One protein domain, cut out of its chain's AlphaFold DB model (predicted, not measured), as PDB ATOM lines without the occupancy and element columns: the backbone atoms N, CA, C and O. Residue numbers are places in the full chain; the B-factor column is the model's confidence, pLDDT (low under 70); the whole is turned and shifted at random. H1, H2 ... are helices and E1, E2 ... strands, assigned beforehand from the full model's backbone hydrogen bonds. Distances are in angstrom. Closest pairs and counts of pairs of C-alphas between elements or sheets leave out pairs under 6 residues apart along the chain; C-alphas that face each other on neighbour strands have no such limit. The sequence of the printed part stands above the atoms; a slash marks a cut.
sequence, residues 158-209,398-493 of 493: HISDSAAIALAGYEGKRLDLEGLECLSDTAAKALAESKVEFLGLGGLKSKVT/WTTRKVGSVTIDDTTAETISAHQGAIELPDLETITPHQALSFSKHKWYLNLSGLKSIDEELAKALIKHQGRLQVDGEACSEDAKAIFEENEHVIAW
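Overview. This is residues 158 to 209 and 398 to 493 of the 493 residues of an uncharacterized protein of Flavobacteriales bacterium (UniProt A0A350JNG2). The chain is wound in stacked turns, a short solenoid in which short helix and short strand alternate: the strands E1 to E6 lie side by side as a gently curled sheet along one side, and the helices H1 to H6 form a row along the other. Residues 398 to 409, beside a cut, make a long stretch with no named element that reaches away from this body. The printed part has 148 residues with six named helices and six named strands, H1 E1 H2 E2 H3 E3 H4 E4 H5 E5 H6 E6; the sheet runs E1 E2 E3 E4 E5 E6, all parallel. The class is mixed, helices and strands, with under half of the residues in named elements. The whole is compact, with a radius of gyration of the C-alphas of 15.0 A, and flat, spanning 45 by 42 by 21 A.

Arrangement. Start at E1, residues 174 to 176, an edge strand, and find its parallel neighbour E2, residues 198 to 200, where N 175 and O 198 are 2.9 A apart, within hydrogen-bond range. Next come E3, residues 422 to 424, with N 199 and O 422 at 2.9 A, and E4, residues 446 to 448, with N 447 and O 423 at 3.0 A. E5, residues 469 to 471, follows with N 470 and O 446 at 2.8 A, and the other edge strand E6, residues 490 to 492, with N 491 and O 469 at 2.7 A. Now look at the helices: H1, residues 161 to 168, touches H2, residues 185 to 192, at a shallow tilt of 7 degrees, the closest C-alphas being those of Asp 161 and Ala 187, 4.8 A apart. H3, residues 410 to 416, touches H2 at a tilt of 36 degrees, only just steep, with C-alphas 192 and 416 closest at 4.9 A. H4, residues 433 to 439, touches H3 through C-alphas 438 and 414, 5.1 A apart; H5, residues 456 to 462, touches H4 through C-alphas 461 and 437, 5.2 A apart; H6, residues 478 to 485, touches H5 through C-alphas 480 and 456, 4.7 A apart. H6 only grazes the sheet, with residues 481 to 485; the other helices are not on it, H2 and H4 only just, with 4 pairs of C-alphas within 10 A each. Four strand-helix-strand units, parallel neighbour strands joined through a helix, have right-handed crossovers: E1, H2, E2; E3, H4, E4; E4, H5, E5; E5, H6, E6. In all six helices every O i to N i+4 pair is within hydrogen-bond range.

Along the chain. Find C-alpha 161 at (-33.680, -6.490, 108.015), where H1 begins and runs 10.4 A; H2 measures 10.5 A, H3 10.1 A, H4 9.8 A, H5 9.9 A and H6 10.6 A. E6 ends at C-alpha 492, (-17.483, 15.262, 85.793).

Size, cuts and confidence. The C-alphas farthest apart are those of Trp 398 and Glu 486, 50.9 A. Residues 210 to 397 are not printed, and C-alphas 209 and 398 are 15.8 A apart across the cut. Of the links printed whole, none is long. The mean pLDDT of the printed part is 79.3; residues 205 to 209, 398 to 409 and 492 to 493 are under 70.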
ATOM      1  N   HIS A 158     -23.377  -8.598 103.732       78.31
ATOM      2  CA  HIS A 158     -24.808  -8.849 103.918       78.31
ATOM      3  C   HIS A 158     -25.286  -8.394 105.303       78.31
ATOM      4  O   HIS A 158     -24.598  -8.597 106.302       78.31
ATOM      5  N   ILE A 159     -26.500  -7.842 105.371       79.75
ATOM      6  CA  ILE A 159     -27.187  -7.496 106.624       79.75
ATOM      7  C   ILE A 159     -28.614  -8.038 106.620       79.75
ATOM      8  O   ILE A 159     -29.257  -8.131 105.573       79.75
ATOM      9  N   SER A 160     -29.121  -8.373 107.803       80.94
ATOM     10  CA  SER A 160     -30.532  -8.687 108.013       80.94
ATOM     11  C   SER A 160     -31.394  -7.415 108.016       80.94
ATOM     12  O   SER A 160     -30.904  -6.300 108.223       80.94
ATOM     13  N   ASP A 161     -32.710  -7.582 107.863       81.00
ATOM     14  CA  ASP A 161     -33.680  -6.490 108.015       81.00
ATOM     15  C   ASP A 161     -33.585  -5.833 109.402       81.00
ATOM     16  O   ASP A 161     -33.628  -4.611 109.528       81.00
ATOM     17  N   SER A 162     -33.420  -6.638 110.455       83.12
ATOM     18  CA  SER A 162     -33.247  -6.184 111.839       83.12
ATOM     19  C   SER A 162     -31.974  -5.361 112.017       83.12
ATOM     20  O   SER A 162     -32.021  -4.294 112.634       83.12
ATOM     21  N   ALA A 163     -30.853  -5.823 111.459       87.75
ATOM     22  CA  ALA A 163     -29.585  -5.105 111.468       87.75
ATOM     23  C   ALA A 163     -29.688  -3.766 110.715       87.75
ATOM     24  O   ALA A 163     -29.256  -2.738 111.235       87.75
ATOM     25  N   ALA A 164     -30.332  -3.749 109.544       87.44
ATOM     26  CA  ALA A 164     -30.563  -2.530 108.768       87.44
ATOM     27  C   ALA A 164     -31.448  -1.517 109.516       87.44
ATOM     28  O   ALA A 164     -31.124  -0.332 109.564       87.44
ATOM     29  N   ILE A 165     -32.531  -1.978 110.155       89.75
ATOM     30  CA  ILE A 165     -33.401  -1.138 110.996       89.75
ATOM     31  C   ILE A 165     -32.623  -0.555 112.178       89.75
ATOM     32  O   ILE A 165     -32.808   0.614 112.518       89.75
ATOM     33  N   ALA A 166     -31.749  -1.346 112.801       94.31
ATOM     34  CA  ALA A 166     -30.900  -0.853 113.875       94.31
ATOM     35  C   ALA A 166     -29.945   0.236 113.366       94.31
ATOM     36  O   ALA A 166     -29.922   1.326 113.932       94.31
ATOM     37  N   LEU A 167     -29.213  -0.020 112.276       95.06
ATOM     38  CA  LEU A 167     -28.282   0.941 111.671       95.06
ATOM     39  C   LEU A 167     -28.970   2.220 111.191       95.06
ATOM     40  O   LEU A 167     -28.404   3.297 111.340       95.06
ATOM     41  N   ALA A 168     -30.208   2.144 110.704       92.50
ATOM     42  CA  ALA A 168     -30.991   3.326 110.353       92.50
ATOM     43  C   ALA A 168     -31.267   4.254 111.553       92.50
ATOM     44  O   ALA A 168     -31.494   5.453 111.380       92.50
ATOM     45  N   GLY A 169     -31.237   3.704 112.772       92.75
ATOM     46  CA  GLY A 169     -31.334   4.444 114.027       92.75
ATOM     47  C   GLY A 169     -30.023   5.075 114.504       92.75
ATOM     48  O   GLY A 169     -30.035   5.734 115.543       92.75
ATOM     49  N   TYR A 170     -28.909   4.883 113.790       96.31
ATOM     50  CA  TYR A 170     -27.636   5.525 114.107       96.31
ATOM     51  C   TYR A 170     -27.742   7.050 113.964       96.31
ATOM     52  O   TYR A 170     -28.214   7.571 112.956       96.31
ATOM     53  N   GLU A 171     -27.319   7.769 115.007       93.94
ATOM     54  CA  GLU A 171     -27.462   9.230 115.124       93.94
ATOM     55  C   GLU A 171     -26.204  10.003 114.688       93.94
ATOM     56  O   GLU A 171     -26.150  11.224 114.846       93.94
ATOM     57  N   GLY A 172     -25.180   9.309 114.180       92.19
ATOM     58  CA  GLY A 172     -23.985   9.947 113.630       92.19
ATOM     59  C   GLY A 172     -24.231  10.583 112.260       92.19
ATOM     60  O   GLY A 172     -25.318  10.513 111.690       92.19
ATOM     61  N   LYS A 173     -23.192  11.219 111.717       92.94
ATOM     62  CA  LYS A 173     -23.250  11.919 110.430       92.94
ATOM     63  C   LYS A 173     -22.938  11.011 109.250       92.94
ATOM     64  O   LYS A 173     -23.536  11.197 108.200       92.94
ATOM     65  N   ARG A 174     -22.019  10.055 109.400       94.44
ATOM     66  CA  ARG A 174     -21.565   9.188 108.307       94.44
ATOM     67  C   ARG A 174     -21.663   7.717 108.679       94.44
ATOM     68  O   ARG A 174     -21.111   7.301 109.701       94.44
ATOM     69  N   LEU A 175     -22.354   6.958 107.837       95.31
ATOM     70  CA  LEU A 175     -22.447   5.507 107.904       95.31
ATOM     71  C   LEU A 175     -21.962   4.926 106.577       95.31
ATOM     72  O   LEU A 175     -22.626   5.085 105.554       95.31
ATOM     73  N   ASP A 176     -20.826   4.237 106.621       93.56
ATOM     74  CA  ASP A 176     -20.245   3.597 105.443       93.56
ATOM     75  C   ASP A 176     -20.534   2.092 105.463       93.56
ATOM     76  O   ASP A 176     -20.150   1.378 106.398       93.56
ATOM     77  N   LEU A 177     -21.245   1.627 104.436       91.44
ATOM     78  CA  LEU A 177     -21.608   0.233 104.171       91.44
ATOM     79  C   LEU A 177     -21.145  -0.154 102.757       91.44
ATOM     80  O   LEU A 177     -21.854  -0.833 102.018       91.44
ATOM     81  N   GLU A 178     -19.947   0.290 102.370       85.31
ATOM     82  CA  GLU A 178     -19.427   0.145 101.001       85.31
ATOM     83  C   GLU A 178     -19.231  -1.318 100.576       85.31
ATOM     84  O   GLU A 178     -19.168  -1.596  99.390       85.31
ATOM     85  N   GLY A 179     -19.144  -2.270 101.507       79.25
ATOM     86  CA  GLY A 179     -19.044  -3.699 101.183       79.25
ATOM     87  C   GLY A 179     -20.378  -4.367 100.874       79.25
ATOM     88  O   GLY A 179     -20.386  -5.491 100.374       79.25
ATOM     89  N   LEU A 180     -21.496  -3.702 101.176       83.00
ATOM     90  CA  LEU A 180     -22.804  -4.334 101.178       83.00
ATOM     91  C   LEU A 180     -23.204  -4.724  99.761       83.00
ATOM     92  O   LEU A 180     -23.455  -3.863  98.928       83.00
ATOM     93  N   GLU A 181     -23.299  -6.024  99.483       77.75
ATOM     94  CA  GLU A 181     -23.522  -6.510  98.124       77.75
ATOM     95  C   GLU A 181     -24.981  -6.380  97.687       77.75
ATOM     96  O   GLU A 181     -25.252  -6.410  96.495       77.75
ATOM     97  N   CYS A 182     -25.940  -6.283  98.606       70.69
ATOM     98  CA  CYS A 182     -27.361  -6.252  98.270       70.69
ATOM     99  C   CYS A 182     -28.231  -5.875  99.479       70.69
ATOM    100  O   CYS A 182     -27.799  -5.939 100.631       70.69
ATOM    101  N   LEU A 183     -29.495  -5.547  99.211       71.06
ATOM    102  CA  LEU A 183     -30.490  -5.182 100.216       71.06
ATOM    103  C   LEU A 183     -31.819  -5.890  99.945       71.06
ATOM    104  O   LEU A 183     -32.176  -6.149  98.796       71.06
ATOM    105  N   SER A 184     -32.561  -6.187 101.009       73.81
ATOM    106  CA  SER A 184     -33.994  -6.466 100.906       73.81
ATOM    107  C   SER A 184     -34.776  -5.161 100.748       73.81
ATOM    108  O   SER A 184     -34.281  -4.087 101.098       73.81
ATOM    109  N   ASP A 185     -36.034  -5.250 100.312       73.12
ATOM    110  CA  ASP A 185     -36.931  -4.089 100.269       73.12
ATOM    111  C   ASP A 185     -37.067  -3.431 101.658       73.12
ATOM    112  O   ASP A 185     -37.072  -2.203 101.781       73.12
ATOM    113  N   THR A 186     -37.140  -4.238 102.722       77.44
ATOM    114  CA  THR A 186     -37.223  -3.752 104.106       77.44
ATOM    115  C   THR A 186     -35.945  -3.024 104.517       77.44
ATOM    116  O   THR A 186     -36.017  -1.930 105.079       77.44
ATOM    117  N   ALA A 187     -34.778  -3.610 104.235       80.31
ATOM    118  CA  ALA A 187     -33.480  -3.058 104.597       80.31
ATOM    119  C   ALA A 187     -33.182  -1.772 103.814       80.31
ATOM    120  O   ALA A 187     -32.783  -0.772 104.409       80.31
ATOM    121  N   ALA A 188     -33.460  -1.758 102.505       78.94
ATOM    122  CA  ALA A 188     -33.336  -0.570 101.666       78.94
ATOM    123  C   ALA A 188     -34.230   0.566 102.175       78.94
ATOM    124  O   ALA A 188     -33.777   1.705 102.291       78.94
ATOM    125  N   LYS A 189     -35.480   0.256 102.543       77.94
ATOM    126  CA  LYS A 189     -36.398   1.244 103.112       77.94
ATOM    127  C   LYS A 189     -35.896   1.792 104.445       77.94
ATOM    128  O   LYS A 189     -35.919   3.003 104.642       77.94
ATOM    129  N   ALA A 190     -35.437   0.923 105.342       87.31
ATOM    130  CA  ALA A 190     -34.906   1.339 106.633       87.31
ATOM    131  C   ALA A 190     -33.709   2.288 106.466       87.31
ATOM    132  O   ALA A 190     -33.709   3.378 107.031       87.31
ATOM    133  N   LEU A 191     -32.724   1.916 105.642       87.81
ATOM    134  CA  LEU A 191     -31.542   2.746 105.396       87.81
ATOM    135  C   LEU A 191     -31.885   4.059 104.681       87.81
ATOM    136  O   LEU A 191     -31.314   5.095 105.014       87.81
ATOM    137  N   ALA A 192     -32.859   4.064 103.767       81.31
ATOM    138  CA  ALA A 192     -33.335   5.295 103.138       81.31
ATOM    139  C   ALA A 192     -33.965   6.269 104.154       81.31
ATOM    140  O   ALA A 192     -33.775   7.479 104.054       81.31
ATOM    141  N   GLU A 193     -34.677   5.751 105.160       90.12
ATOM    142  CA  GLU A 193     -35.282   6.536 106.248       90.12
ATOM    143  C   GLU A 193     -34.275   6.969 107.336       90.12
ATOM    144  O   GLU A 193     -34.642   7.714 108.252       90.12
ATOM    145  N   SER A 194     -33.014   6.533 107.242       90.81
ATOM    146  CA  SER A 194     -31.959   6.930 108.176       90.81
ATOM    147  C   SER A 194     -31.687   8.438 108.133       90.81
ATOM    148  O   SER A 194     -31.909   9.116 107.127       90.81
ATOM    149  N   LYS A 195     -31.208   8.976 109.260       90.50
ATOM    150  CA  LYS A 195     -30.935  10.414 109.438       90.50
ATOM    151  C   LYS A 195     -29.465  10.788 109.267       90.50
ATOM    152  O   LYS A 195     -29.102  11.922 109.575       90.50
ATOM    153  N   VAL A 196     -28.635   9.840 108.843       89.75
ATOM    154  CA  VAL A 196     -27.224  10.113 108.574       89.75
ATOM    155  C   VAL A 196     -27.121  11.124 107.434       89.75
ATOM    156  O   VAL A 196     -27.948  11.145 106.526       89.75
ATOM    157  N   GLU A 197     -26.124  11.996 107.507       89.69
ATOM    158  CA  GLU A 197     -25.858  12.982 106.462       89.69
ATOM    159  C   GLU A 197     -25.177  12.341 105.251       89.69
ATOM    160  O   GLU A 197     -25.351  12.837 104.144       89.69
ATOM    161  N   PHE A 198     -24.413  11.265 105.463       87.38
ATOM    162  CA  PHE A 198     -23.677  10.524 104.443       87.38
ATOM    163  C   PHE A 198     -23.934   9.027 104.604       87.38
ATOM    164  O   PHE A 198     -23.638   8.456 105.658       87.38
ATOM    165  N   LEU A 199     -24.460   8.410 103.548       89.56
ATOM    166  CA  LEU A 199     -24.711   6.979 103.461       89.56
ATOM    167  C   LEU A 199     -23.904   6.383 102.299       89.56
ATOM    168  O   LEU A 199     -24.199   6.641 101.129       89.56
ATOM    169  N   GLY A 200     -22.888   5.593 102.645       82.69
ATOM    170  CA  GLY A 200     -22.030   4.883 101.697       82.69
ATOM    171  C   GLY A 200     -22.569   3.494 101.361       82.69
ATOM    172  O   GLY A 200     -22.795   2.696 102.269       82.69
ATOM    173  N   LEU A 201     -22.812   3.211 100.079       84.50
ATOM    174  CA  LEU A 201     -23.452   1.983  99.579       84.50
ATOM    175  C   LEU A 201     -22.832   1.492  98.251       84.50
ATOM    176  O   LEU A 201     -23.509   0.856  97.442       84.50
ATOM    177  N   GLY A 202     -21.562   1.799  97.984       73.62
ATOM    178  CA  GLY A 202     -20.883   1.511  96.717       73.62
ATOM    179  C   GLY A 202     -20.930   0.055  96.288       73.62
ATOM    180  O   GLY A 202     -21.190  -0.217  95.118       73.62
ATOM    181  N   GLY A 203     -20.769  -0.882  97.220       71.50
ATOM    182  CA  GLY A 203     -20.703  -2.312  96.932       71.50
ATOM    183  C   GLY A 203     -22.004  -2.963  96.489       71.50
ATOM    184  O   GLY A 203     -21.965  -4.156  96.172       71.50
ATOM    185  N   LEU A 204     -23.128  -2.230  96.441       72.56
ATOM    186  CA  LEU A 204     -24.423  -2.786  96.053       72.56
ATOM    187  C   LEU A 204     -24.357  -3.346  94.630       72.56
ATOM    188  O   LEU A 204     -24.295  -2.625  93.635       72.56
ATOM    189  N   LYS A 205     -24.408  -4.672  94.547       68.75
ATOM    190  CA  LYS A 205     -24.479  -5.473  93.331       68.75
ATOM    191  C   LYS A 205     -25.916  -5.905  93.117       68.75
ATOM    192  O   LYS A 205     -26.703  -6.073  94.051       68.75
ATOM    193  N   SER A 206     -26.279  -6.140  91.862       45.81
ATOM    194  CA  SER A 206     -27.668  -6.444  91.609       45.81
ATOM    195  C   SER A 206     -27.835  -7.893  91.946       45.81
ATOM    196  O   SER A 206     -26.983  -8.755  91.688       45.81
ATOM    197  N   LYS A 207     -29.026  -8.176  92.432       39.59
ATOM    198  CA  LYS A 207     -29.595  -9.487  92.283       39.59
ATOM    199  C   LYS A 207     -29.786  -9.736  90.779       39.59
ATOM    200  O   LYS A 207     -30.889  -9.598  90.257       39.59
ATOM    201  N   VAL A 208     -28.752 -10.195  90.062       30.41
ATOM    202  CA  VAL A 208     -28.968 -10.941  88.808       30.41
ATOM    203  C   VAL A 208     -29.464 -12.336  89.176       30.41
ATOM    204  O   VAL A 208     -28.889 -13.376  88.862       30.41
ATOM    205  N   THR A 209     -30.593 -12.368  89.863       30.16
ATOM    206  CA  THR A 209     -31.520 -13.466  89.758       30.16
ATOM    207  C   THR A 209     -32.137 -13.367  88.373       30.16
ATOM    208  O   THR A 209     -33.113 -12.650  88.174       30.16
ATOM    209  N   TRP A 398     -22.795 -27.424  93.608       30.89
ATOM    210  CA  TRP A 398     -22.988 -26.532  92.476       30.89
ATOM    211  C   TRP A 398     -23.200 -25.112  92.997       30.89
ATOM    212  O   TRP A 398     -24.174 -24.833  93.699       30.89
ATOM    213  N   THR A 399     -22.294 -24.207  92.631       30.33
ATOM    214  CA  THR A 399     -22.391 -22.775  92.931       30.33
ATOM    215  C   THR A 399     -22.860 -22.004  91.699       30.33
ATOM    216  O   THR A 399     -22.518 -22.331  90.558       30.33
ATOM    217  N   THR A 400     -23.654 -20.952  91.905       29.77
ATOM    218  CA  THR A 400     -24.000 -20.017  90.830       29.77
ATOM    219  C   THR A 400     -22.726 -19.340  90.323       29.77
ATOM    220  O   THR A 400     -22.022 -18.668  91.078       29.77
ATOM    221  N   ARG A 401     -22.406 -19.520  89.038       26.73
ATOM    222  CA  ARG A 401     -21.209 -18.956  88.403       26.73
ATOM    223  C   ARG A 401     -21.302 -17.423  88.365       26.73
ATOM    224  O   ARG A 401     -22.027 -16.871  87.542       26.73
ATOM    225  N   LYS A 402     -20.557 -16.764  89.260       30.72
ATOM    226  CA  LYS A 402     -20.408 -15.304  89.407       30.72
ATOM    227  C   LYS A 402     -19.798 -14.711  88.127       30.72
ATOM    228  O   LYS A 402     -18.635 -14.957  87.818       30.72
ATOM    229  N   VAL A 403     -20.589 -13.948  87.377       27.28
ATOM    230  CA  VAL A 403     -20.109 -13.004  86.354       27.28
ATOM    231  C   VAL A 403     -20.921 -11.730  86.574       27.28
ATOM    232  O   VAL A 403     -22.010 -11.593  86.029       27.28
ATOM    233  N   GLY A 404     -20.472 -10.881  87.498       34.97
ATOM    234  CA  GLY A 404     -21.256  -9.745  87.987       34.97
ATOM    235  C   GLY A 404     -20.625  -8.419  87.593       34.97
ATOM    236  O   GLY A 404     -19.529  -8.117  88.050       34.97
ATOM    237  N   SER A 405     -21.323  -7.644  86.768       37.44
ATOM    238  CA  SER A 405     -21.247  -6.181  86.808       37.44
ATOM    239  C   SER A 405     -21.964  -5.696  88.071       37.44
ATOM    240  O   SER A 405     -23.034  -6.222  88.391       37.44
ATOM    241  N   VAL A 406     -21.402  -4.713  88.774       50.91
ATOM    242  CA  VAL A 406     -22.053  -4.063  89.923       50.91
ATOM    243  C   VAL A 406     -23.211  -3.217  89.390       50.91
ATOM    244  O   VAL A 406     -22.992  -2.234  88.688       50.91
ATOM    245  N   THR A 407     -24.446  -3.643  89.631       53.94
ATOM    246  CA  THR A 407     -25.668  -2.913  89.243       53.94
ATOM    247  C   THR A 407     -26.631  -2.907  90.423       53.94
ATOM    248  O   THR A 407     -26.396  -3.615  91.379       53.94
ATOM    249  N   ILE A 408     -27.721  -2.156  90.421       68.75
ATOM    250  CA  ILE A 408     -28.788  -2.313  91.430       68.75
ATOM    251  C   ILE A 408     -30.099  -2.633  90.717       68.75
ATOM    252  O   ILE A 408     -30.157  -2.525  89.492       68.75
ATOM    253  N   ASP A 409     -31.134  -3.079  91.429       69.00
ATOM    254  CA  ASP A 409     -32.475  -3.177  90.841       69.00
ATOM    255  C   ASP A 409     -33.245  -1.850  90.946       69.00
ATOM    256  O   ASP A 409     -32.857  -0.922  91.662       69.00
ATOM    257  N   ASP A 410     -34.329  -1.744  90.178       73.38
ATOM    258  CA  ASP A 410     -35.111  -0.513  90.064       73.38
ATOM    259  C   ASP A 410     -35.799  -0.131  91.382       73.38
ATOM    260  O   ASP A 410     -35.843   1.049  91.727       73.38
ATOM    261  N   THR A 411     -36.289  -1.119  92.138       71.38
ATOM    262  CA  THR A 411     -36.952  -0.912  93.435       71.38
ATOM    263  C   THR A 411     -35.979  -0.343  94.462       71.38
ATOM    264  O   THR A 411     -36.298   0.616  95.170       71.38
ATOM    265  N   THR A 412     -34.769  -0.898  94.520       73.19
ATOM    266  CA  THR A 412     -33.694  -0.433  95.392       73.19
ATOM    267  C   THR A 412     -33.300   0.982  95.002       73.19
ATOM    268  O   THR A 412     -33.287   1.853  95.867       73.19
ATOM    269  N   ALA A 413     -33.079   1.248  93.708       76.50
ATOM    270  CA  ALA A 413     -32.756   2.582  93.202       76.50
ATOM    271  C   ALA A 413     -33.824   3.622  93.575       76.50
ATOM    272  O   ALA A 413     -33.495   4.717  94.035       76.50
ATOM    273  N   GLU A 414     -35.109   3.292  93.414       78.38
ATOM    274  CA  GLU A 414     -36.227   4.151  93.821       78.38
ATOM    275  C   GLU A 414     -36.241   4.419  95.324       78.38
ATOM    276  O   GLU A 414     -36.435   5.561  95.745       78.38
ATOM    277  N   THR A 415     -36.019   3.375  96.119       75.06
ATOM    278  CA  THR A 415     -36.105   3.438  97.578       75.06
ATOM    279  C   THR A 415     -34.953   4.246  98.164       75.06
ATOM    280  O   THR A 415     -35.198   5.195  98.906       75.06
ATOM    281  N   ILE A 416     -33.706   3.946  97.787       79.12
ATOM    282  CA  ILE A 416     -32.529   4.656  98.313       79.12
ATOM    283  C   ILE A 416     -32.507   6.122  97.875       79.12
ATOM    284  O   ILE A 416     -32.101   6.984  98.648       79.12
ATOM    285  N   SER A 417     -33.036   6.445  96.688       84.56
ATOM    286  CA  SER A 417     -33.121   7.834  96.208       84.56
ATOM    287  C   SER A 417     -34.000   8.729  97.092       84.56
ATOM    288  O   SER A 417     -33.878   9.955  97.032       84.56
ATOM    289  N   ALA A 418     -34.870   8.146  97.930       83.06
ATOM    290  CA  ALA A 418     -35.681   8.878  98.901       83.06
ATOM    291  C   ALA A 418     -34.885   9.380 100.121       83.06
ATOM    292  O   ALA A 418     -35.413  10.201 100.881       83.06
ATOM    293  N   HIS A 419     -33.644   8.917 100.305       82.00
ATOM    294  CA  HIS A 419     -32.791   9.313 101.420       82.00
ATOM    295  C   HIS A 419     -32.565  10.833 101.471       82.00
ATOM    296  O   HIS A 419     -32.415  11.507 100.445       82.00
ATOM    297  N   GLN A 420     -32.564  11.385 102.688       85.00
ATOM    298  CA  GLN A 420     -32.394  12.818 102.954       85.00
ATOM    299  C   GLN A 420     -30.973  13.131 103.432       85.00
ATOM    300  O   GLN A 420     -30.780  13.671 104.517       85.00
ATOM    301  N   GLY A 421     -30.000  12.803 102.594       80.50
ATOM    302  CA  GLY A 421     -28.575  12.968 102.850       80.50
ATOM    303  C   GLY A 421     -27.782  12.595 101.605       80.50
ATOM    304  O   GLY A 421     -28.358  12.172 100.605       80.50
ATOM    305  N   ALA A 422     -26.474  12.790 101.650       81.44
ATOM    306  CA  ALA A 422     -25.560  12.369 100.607       81.44
ATOM    307  C   ALA A 422     -25.586  10.846 100.419       81.44
ATOM    308  O   ALA A 422     -25.492  10.094 101.388       81.44
ATOM    309  N   ILE A 423     -25.658  10.412  99.164       79.75
ATOM    310  CA  ILE A 423     -25.565   9.006  98.771       79.75
ATOM    311  C   ILE A 423     -24.257   8.806  98.008       79.75
ATOM    312  O   ILE A 423     -24.017   9.462  96.988       79.75
ATOM    313  N   GLU A 424     -23.428   7.873  98.476       81.38
ATOM    314  CA  GLU A 424     -22.194   7.481  97.799       81.38
ATOM    315  C   GLU A 424     -22.334   6.077  97.201       81.38
ATOM    316  O   GLU A 424     -22.554   5.101  97.912       81.38
ATOM    317  N   LEU A 425     -22.230   5.992  95.869       82.06
ATOM    318  CA  LEU A 425     -22.248   4.746  95.100       82.06
ATOM    319  C   LEU A 425     -21.009   4.661  94.177       82.06
ATOM    320  O   LEU A 425     -21.152   4.526  92.959       82.06
ATOM    321  N   PRO A 426     -19.780   4.793  94.718       74.81
ATOM    322  CA  PRO A 426     -18.558   4.905  93.919       74.81
ATOM    323  C   PRO A 426     -18.179   3.626  93.171       74.81
ATOM    324  O   PRO A 426     -17.410   3.723  92.223       74.81
ATOM    325  N   ASP A 427     -18.716   2.466  93.555       74.81
ATOM    326  CA  ASP A 427     -18.440   1.187  92.886       74.81
ATOM    327  C   ASP A 427     -19.593   0.725  91.976       74.81
ATOM    328  O   ASP A 427     -19.510  -0.340  91.362       74.81
ATOM    329  N   LEU A 428     -20.666   1.519  91.840       77.06
ATOM    330  CA  LEU A 428     -21.779   1.197  90.949       77.06
ATOM    331  C   LEU A 428     -21.342   1.340  89.488       77.06
ATOM    332  O   LEU A 428     -21.159   2.448  88.992       77.06
ATOM    333  N   GLU A 429     -21.196   0.216  88.789       79.25
ATOM    334  CA  GLU A 429     -20.561   0.176  87.469       79.25
ATOM    335  C   GLU A 429     -21.513   0.493  86.313       79.25
ATOM    336  O   GLU A 429     -21.088   1.071  85.310       79.25
ATOM    337  N   THR A 430     -22.784   0.086  86.395       76.69
ATOM    338  CA  THR A 430     -23.782   0.416  85.366       76.69
ATOM    339  C   THR A 430     -25.166   0.668  85.960       76.69
ATOM    340  O   THR A 430     -25.526   0.129  87.009       76.69
ATOM    341  N   ILE A 431     -25.953   1.495  85.264       80.56
ATOM    342  CA  ILE A 431     -27.342   1.817  85.607       80.56
ATOM    343  C   ILE A 431     -28.232   1.788  84.365       80.56
ATOM    344  O   ILE A 431     -27.772   2.014  83.244       80.56
ATOM    345  N   THR A 432     -29.524   1.534  84.561       83.62
ATOM    346  CA  THR A 432     -30.537   1.659  83.505       83.62
ATOM    347  C   THR A 432     -31.058   3.102  83.400       83.62
ATOM    348  O   THR A 432     -30.975   3.861  84.372       83.62
ATOM    349  N   PRO A 433     -31.684   3.503  82.274       82.31
ATOM    350  CA  PRO A 433     -32.371   4.795  82.181       82.31
ATOM    351  C   PRO A 433     -33.450   4.990  83.251       82.31
ATOM    352  O   PRO A 433     -33.653   6.099  83.745       82.31
ATOM    353  N   HIS A 434     -34.122   3.909  83.658       82.19
ATOM    354  CA  HIS A 434     -35.106   3.954  84.735       82.19
ATOM    355  C   HIS A 434     -34.450   4.277  86.086       82.19
ATOM    356  O   HIS A 434     -34.912   5.163  86.803       82.19
ATOM    357  N   GLN A 435     -33.318   3.643  86.395       84.31
ATOM    358  CA  GLN A 435     -32.537   3.920  87.605       84.31
ATOM    359  C   GLN A 435     -31.979   5.339  87.602       84.31
ATOM    360  O   GLN A 435     -32.098   6.036  88.604       84.31
ATOM    361  N   ALA A 436     -31.461   5.811  86.465       88.44
ATOM    362  CA  ALA A 436     -31.018   7.194  86.305       88.44
ATOM    363  C   ALA A 436     -32.153   8.198  86.578       88.44
ATOM    364  O   ALA A 436     -31.942   9.212  87.244       88.44
ATOM    365  N   LEU A 437     -33.380   7.906  86.127       86.00
ATOM    366  CA  LEU A 437     -34.555   8.721  86.450       86.00
ATOM    367  C   LEU A 437     -34.909   8.667  87.938       86.00
ATOM    368  O   LEU A 437     -35.279   9.697  88.500       86.00
ATOM    369  N   SER A 438     -34.798   7.510  88.585       87.19
ATOM    370  CA  SER A 438     -35.009   7.381  90.030       87.19
ATOM    371  C   SER A 438     -33.987   8.188  90.823       87.19
ATOM    372  O   SER A 438     -34.388   9.036  91.620       87.19
ATOM    373  N   PHE A 439     -32.701   8.047  90.501       88.75
ATOM    374  CA  PHE A 439     -31.620   8.836  91.086       88.75
ATOM    375  C   PHE A 439     -31.775  10.334  90.841       88.75
ATOM    376  O   PHE A 439     -31.514  11.131  91.733       88.75
ATOM    377  N   SER A 440     -32.298  10.747  89.684       89.62
ATOM    378  CA  SER A 440     -32.553  12.167  89.410       89.62
ATOM    379  C   SER A 440     -33.590  12.813  90.345       89.62
ATOM    380  O   SER A 440     -33.644  14.038  90.445       89.62
ATOM    381  N   LYS A 441     -34.420  12.016  91.040       89.12
ATOM    382  CA  LYS A 441     -35.374  12.515  92.049       89.12
ATOM    383  C   LYS A 441     -34.689  12.862  93.372       89.12
ATOM    384  O   LYS A 441     -35.275  13.596  94.174       89.12
ATOM    385  N   HIS A 442     -33.491  12.329  93.602       87.12
ATOM    386  CA  HIS A 442     -32.676  12.666  94.753       87.12
ATOM    387  C   HIS A 442     -32.258  14.146  94.698       87.12
ATOM    388  O   HIS A 442     -32.173  14.754  93.629       87.12
ATOM    389  N   LYS A 443     -32.092  14.766  95.869       85.94
ATOM    390  CA  LYS A 443     -31.879  16.221  95.985       85.94
ATOM    391  C   LYS A 443     -30.552  16.603  96.626       85.94
ATOM    392  O   LYS A 443     -30.187  17.777  96.571       85.94
ATOM    393  N   TRP A 444     -29.882  15.657  97.275       88.25
ATOM    394  CA  TRP A 444     -28.631  15.898  97.986       88.25
ATOM    395  C   TRP A 444     -27.446  15.506  97.112       88.25
ATOM    396  O   TRP A 444     -27.573  15.431  95.895       88.25
ATOM    397  N   TYR A 445     -26.263  15.376  97.700       85.19
ATOM    398  CA  TYR A 445     -25.092  14.941  96.956       85.19
ATOM    399  C   TYR A 445     -25.250  13.483  96.517       85.19
ATOM    400  O   TYR A 445     -25.618  12.634  97.323       85.19
ATOM    401  N   LEU A 446     -24.954  13.209  95.251       84.44
ATOM    402  CA  LEU A 446     -25.000  11.873  94.679       84.44
ATOM    403  C   LEU A 446     -23.673  11.580  93.984       84.44
ATOM    404  O   LEU A 446     -23.315  12.271  93.029       84.44
ATOM    405  N   ASN A 447     -22.966  10.551  94.445       84.19
ATOM    406  CA  ASN A 447     -21.739  10.083  93.812       84.19
ATOM    407  C   ASN A 447     -21.986   8.809  92.996       84.19
ATOM    408  O   ASN A 447     -22.297   7.770  93.568       84.19
ATOM    409  N   LEU A 448     -21.805   8.903  91.679       86.31
ATOM    410  CA  LEU A 448     -21.877   7.818  90.697       86.31
ATOM    411  C   LEU A 448     -20.559   7.708  89.902       86.31
ATOM    412  O   LEU A 448     -20.565   7.379  88.716       86.31
ATOM    413  N   SER A 449     -19.418   8.014  90.528       84.19
ATOM    414  CA  SER A 449     -18.100   7.965  89.875       84.19
ATOM    415  C   SER A 449     -17.674   6.568  89.410       84.19
ATOM    416  O   SER A 449     -16.720   6.459  88.657       84.19
ATOM    417  N   GLY A 450     -18.346   5.504  89.850       78.94
ATOM    418  CA  GLY A 450     -18.039   4.129  89.438       78.94
ATOM    419  C   GLY A 450     -18.567   3.732  88.067       78.94
ATOM    420  O   GLY A 450     -18.187   2.678  87.549       78.94
ATOM    421  N   LEU A 451     -19.461   4.537  87.481       83.94
ATOM    422  CA  LEU A 451     -20.123   4.186  86.232       83.94
ATOM    423  C   LEU A 451     -19.089   4.027  85.122       83.94
ATOM    424  O   LEU A 451     -18.320   4.937  84.866       83.94
ATOM    425  N   LYS A 452     -19.102   2.891  84.421       83.50
ATOM    426  CA  LYS A 452     -18.140   2.582  83.346       83.50
ATOM    427  C   LYS A 452     -18.534   3.139  81.980       83.50
ATOM    428  O   LYS A 452     -17.710   3.173  81.072       83.50
ATOM    429  N   SER A 453     -19.808   3.478  81.797       83.75
ATOM    430  CA  SER A 453     -20.338   4.003  80.536       83.75
ATOM    431  C   SER A 453     -21.575   4.852  80.795       83.75
ATOM    432  O   SER A 453     -22.558   4.356  81.345       83.75
ATOM    433  N   ILE A 454     -21.550   6.100  80.334       88.56
ATOM    434  CA  ILE A 454     -22.674   7.037  80.373       88.56
ATOM    435  C   ILE A 454     -22.937   7.515  78.946       88.56
ATOM    436  O   ILE A 454     -22.093   8.171  78.333       88.56
ATOM    437  N   ASP A 455     -24.103   7.160  78.411       88.88
ATOM    438  CA  ASP A 455     -24.565   7.606  77.098       88.88
ATOM    439  C   ASP A 455     -25.460   8.854  77.194       88.88
ATOM    440  O   ASP A 455     -25.737   9.383  78.274       88.88
ATOM    441  N   GLU A 456     -25.913   9.347  76.040       91.06
ATOM    442  CA  GLU A 456     -26.766  10.535  75.942       91.06
ATOM    443  C   GLU A 456     -28.094  10.375  76.711       91.06
ATOM    444  O   GLU A 456     -28.608  11.339  77.286       91.06
ATOM    445  N   GLU A 457     -28.670   9.168  76.732       92.19
ATOM    446  CA  GLU A 457     -29.946   8.895  77.395       92.19
ATOM    447  C   GLU A 457     -29.790   8.949  78.919       92.19
ATOM    448  O   GLU A 457     -30.570   9.630  79.597       92.19
ATOM    449  N   LEU A 458     -28.746   8.306  79.448       91.81
ATOM    450  CA  LEU A 458     -28.393   8.367  80.863       91.81
ATOM    451  C   LEU A 458     -28.055   9.796  81.289       91.81
ATOM    452  O   LEU A 458     -28.581  10.268  82.298       91.81
ATOM    453  N   ALA A 459     -27.262  10.524  80.498       90.31
ATOM    454  CA  ALA A 459     -26.922  11.914  80.787       90.31
ATOM    455  C   ALA A 459     -28.176  12.801  80.878       90.31
ATOM    456  O   ALA A 459     -28.355  13.517  81.863       90.31
ATOM    457  N   LYS A 460     -29.113  12.687  79.922       91.56
ATOM    458  CA  LYS A 460     -30.400  13.417  79.933       91.56
ATOM    459  C   LYS A 460     -31.277  13.107  81.145       91.56
ATOM    460  O   LYS A 460     -32.067  13.958  81.565       91.56
ATOM    461  N   ALA A 461     -31.206  11.888  81.671       92.00
ATOM    462  CA  ALA A 461     -31.906  11.527  82.895       92.00
ATOM    463  C   ALA A 461     -31.210  12.135  84.122       92.00
ATOM    464  O   ALA A 461     -31.871  12.795  84.923       92.00
ATOM    465  N   LEU A 462     -29.889  11.976  84.225       90.94
ATOM    466  CA  LEU A 462     -29.088  12.391  85.376       90.94
ATOM    467  C   LEU A 462     -29.029  13.913  85.568       90.94
ATOM    468  O   LEU A 462     -29.105  14.369  86.705       90.94
ATOM    469  N   ILE A 463     -29.006  14.721  84.499       91.19
ATOM    470  CA  ILE A 463     -28.999  16.195  84.629       91.19
ATOM    471  C   ILE A 463     -30.235  16.764  85.335       91.19
ATOM    472  O   ILE A 463     -30.197  17.893  85.821       91.19
ATOM    473  N   LYS A 464     -31.338  16.004  85.412       90.69
ATOM    474  CA  LYS A 464     -32.548  16.425  86.139       90.69
ATOM    475  C   LYS A 464     -32.349  16.433  87.656       90.69
ATOM    476  O   LYS A 464     -33.186  17.000  88.361       90.69
ATOM    477  N   HIS A 465     -31.274  15.814  88.141       90.38
ATOM    478  CA  HIS A 465     -30.862  15.861  89.535       90.38
ATOM    479  C   HIS A 465     -30.643  17.309  89.985       90.38
ATOM    480  O   HIS A 465     -30.016  18.096  89.281       90.38
ATOM    481  N   GLN A 466     -31.177  17.672  91.153       83.00
ATOM    482  CA  GLN A 466     -31.128  19.055  91.658       83.00
ATOM    483  C   GLN A 466     -29.949  19.316  92.605       83.00
ATOM    484  O   GLN A 466     -29.639  20.473  92.888       83.00
ATOM    485  N   GLY A 467     -29.328  18.257  93.125       83.75
ATOM    486  CA  GLY A 467     -28.155  18.341  93.987       83.75
ATOM    487  C   GLY A 467     -26.842  18.291  93.208       83.75
ATOM    488  O   GLY A 467     -26.825  18.211  91.977       83.75
ATOM    489  N   ARG A 468     -25.723  18.286  93.940       86.69
ATOM    490  CA  ARG A 468     -24.406  18.021  93.345       86.69
ATOM    491  C   ARG A 468     -24.339  16.566  92.896       86.69
ATOM    492  O   ARG A 468     -24.536  15.675  93.716       86.69
ATOM    493  N   LEU A 469     -24.057  16.348  91.620       88.56
ATOM    494  CA  LEU A 469     -23.875  15.026  91.032       88.56
ATOM    495  C   LEU A 469     -22.396  14.838  90.702       88.56
ATOM    496  O   LEU A 469     -21.838  15.681  90.012       88.56
ATOM    497  N   GLN A 470     -21.776  13.755  91.154       86.06
ATOM    498  CA  GLN A 470     -20.425  13.369  90.749       86.06
ATOM    499  C   GLN A 470     -20.481  12.149  89.823       86.06
ATOM    500  O   GLN A 470     -21.128  11.157  90.148       86.06
ATOM    501  N   VAL A 471     -19.804  12.231  88.678       88.44
ATOM    502  CA  VAL A 471     -19.646  11.149  87.691       88.44
ATOM    503  C   VAL A 471     -18.203  11.124  87.184       88.44
ATOM    504  O   VAL A 471     -17.502  12.131  87.277       88.44
ATOM    505  N   ASP A 472     -17.755   9.990  86.650       84.38
ATOM    506  CA  ASP A 472     -16.450   9.887  85.985       84.38
ATOM    507  C   ASP A 472     -16.543  10.420  84.545       84.38
ATOM    508  O   ASP A 472     -17.355   9.963  83.731       84.38
ATOM    509  N   GLY A 473     -15.727  11.424  84.229       80.38
ATOM    510  CA  GLY A 473     -15.646  12.026  82.907       80.38
ATOM    511  C   GLY A 473     -15.074  11.069  81.860       80.38
ATOM    512  O   GLY A 473     -15.433  11.175  80.683       80.38
ATOM    513  N   GLU A 474     -14.238  10.101  82.238       85.88
ATOM    514  CA  GLU A 474     -13.713   9.090  81.311       85.88
ATOM    515  C   GLU A 474     -14.801   8.119  80.834       85.88
ATOM    516  O   GLU A 474     -14.766   7.662  79.689       85.88
ATOM    517  N   ALA A 475     -15.816   7.877  81.664       84.75
ATOM    518  CA  ALA A 475     -16.947   7.009  81.350       84.75
ATOM    519  C   ALA A 475     -17.998   7.646  80.426       84.75
ATOM    520  O   ALA A 475     -18.878   6.952  79.908       84.75
ATOM    521  N   CYS A 476     -17.944   8.962  80.220       87.12
ATOM    522  CA  CYS A 476     -18.934   9.695  79.439       87.12
ATOM    523  C   CYS A 476     -18.653   9.616  77.928       87.12
ATOM    524  O   CYS A 476     -17.544   9.910  77.472       87.12
ATOM    525  N   SER A 477     -19.682   9.307  77.129       89.25
ATOM    526  CA  SER A 477     -19.637   9.514  75.674       89.25
ATOM    527  C   SER A 477     -19.461  11.001  75.325       89.25
ATOM    528  O   SER A 477     -19.699  11.874  76.158       89.25
ATOM    529  N   GLU A 478     -19.065  11.320  74.086       88.31
ATOM    530  CA  GLU A 478     -18.936  12.722  73.642       88.31
ATOM    531  C   GLU A 478     -20.255  13.500  73.806       88.31
ATOM    532  O   GLU A 478     -20.247  14.626  74.303       88.31
ATOM    533  N   ASP A 479     -21.389  12.871  73.482       90.12
ATOM    534  CA  ASP A 479     -22.718  13.468  73.657       90.12
ATOM    535  C   ASP A 479     -23.066  13.673  75.142       90.12
ATOM    536  O   ASP A 479     -23.620  14.707  75.516       90.12
ATOM    537  N   ALA A 480     -22.709  12.720  76.012       89.94
ATOM    538  CA  ALA A 480     -22.908  12.847  77.456       89.94
ATOM    539  C   ALA A 480     -22.048  13.971  78.059       89.94
ATOM    540  O   ALA A 480     -22.539  14.737  78.889       89.94
ATOM    541  N   LYS A 481     -20.794  14.121  77.604       88.38
ATOM    542  CA  LYS A 481     -19.902  15.219  78.015       88.38
ATOM    543  C   LYS A 481     -20.485  16.576  77.652       88.38
ATOM    544  O   LYS A 481     -20.570  17.433  78.523       88.38
ATOM    545  N   ALA A 482     -20.959  16.738  76.416       88.25
ATOM    546  CA  ALA A 482     -21.596  17.979  75.978       88.25
ATOM    547  C   ALA A 482     -22.812  18.340  76.850       88.25
ATOM    548  O   ALA A 482     -22.996  19.497  77.214       88.25
ATOM    549  N   ILE A 483     -23.611  17.342  77.245       88.44
ATOM    550  CA  ILE A 483     -24.742  17.542  78.157       88.44
ATOM    551  C   ILE A 483     -24.269  17.982  79.553       88.44
ATOM    552  O   ILE A 483     -24.862  18.890  80.137       88.44
ATOM    553  N   PHE A 484     -23.229  17.362  80.114       89.31
ATOM    554  CA  PHE A 484     -22.747  17.696  81.459       89.31
ATOM    555  C   PHE A 484     -21.981  19.022  81.528       89.31
ATOM    556  O   PHE A 484     -22.127  19.737  82.515       89.31
ATOM    557  N   GLU A 485     -21.250  19.408  80.480       84.44
ATOM    558  CA  GLU A 485     -20.548  20.700  80.400       84.44
ATOM    559  C   GLU A 485     -21.500  21.907  80.489       84.44
ATOM    560  O   GLU A 485     -21.125  22.963  80.999       84.44
ATOM    561  N   GLU A 486     -22.750  21.756  80.043       83.19
ATOM    562  CA  GLU A 486     -23.782  22.797  80.137       83.19
ATOM    563  C   GLU A 486     -24.434  22.896  81.535       83.19
ATOM    564  O   GLU A 486     -25.262  23.780  81.767       83.19
ATOM    565  N   ASN A 487     -24.086  22.008  82.477       83.81
ATOM    566  CA  ASN A 487     -24.761  21.853  83.769       83.81
ATOM    567  C   ASN A 487     -23.776  21.917  84.954       83.81
ATOM    568  O   ASN A 487     -23.236  20.905  85.390       83.81
ATOM    569  N   GLU A 488     -23.603  23.108  85.542       78.25
ATOM    570  CA  GLU A 488     -22.612  23.392  86.605       78.25
ATOM    571  C   GLU A 488     -22.772  22.576  87.907       78.25
ATOM    572  O   GLU A 488     -21.848  22.516  88.721       78.25
ATOM    573  N   HIS A 489     -23.938  21.966  88.156       80.50
ATOM    574  CA  HIS A 489     -24.166  21.098  89.321       80.50
ATOM    575  C   HIS A 489     -23.643  19.670  89.125       80.50
ATOM    576  O   HIS A 489     -23.606  18.906  90.096       80.50
ATOM    577  N   VAL A 490     -23.232  19.321  87.904       80.56
ATOM    578  CA  VAL A 490     -22.587  18.053  87.578       80.56
ATOM    579  C   VAL A 490     -21.074  18.236  87.610       80.56
ATOM    580  O   VAL A 490     -20.494  19.077  86.933       80.56
ATOM    581  N   ILE A 491     -20.433  17.423  88.431       77.56
ATOM    582  CA  ILE A 491     -19.000  17.358  88.626       77.56
ATOM    583  C   ILE A 491     -18.519  16.109  87.876       77.56
ATOM    584  O   ILE A 491     -18.572  15.003  88.412       77.56
ATOM    585  N   ALA A 492     -18.105  16.293  86.622       68.94
ATOM    586  CA  ALA A 492     -17.483  15.262  85.793       68.94
ATOM    587  C   ALA A 492     -15.977  15.554  85.693       68.94
ATOM    588  O   ALA A 492     -15.608  16.599  85.153       68.94
ATOM    589  N   TRP A 493     -15.127  14.686  86.255       59.12
ATOM    590  CA  TRP A 493     -13.657  14.811  86.194       59.12
ATOM    591  C   TRP A 493     -13.049  13.751  85.302       59.12
ATOM    592  O   TRP A 493     -13.524  12.602  85.405       59.12
TER     593      TRP A 493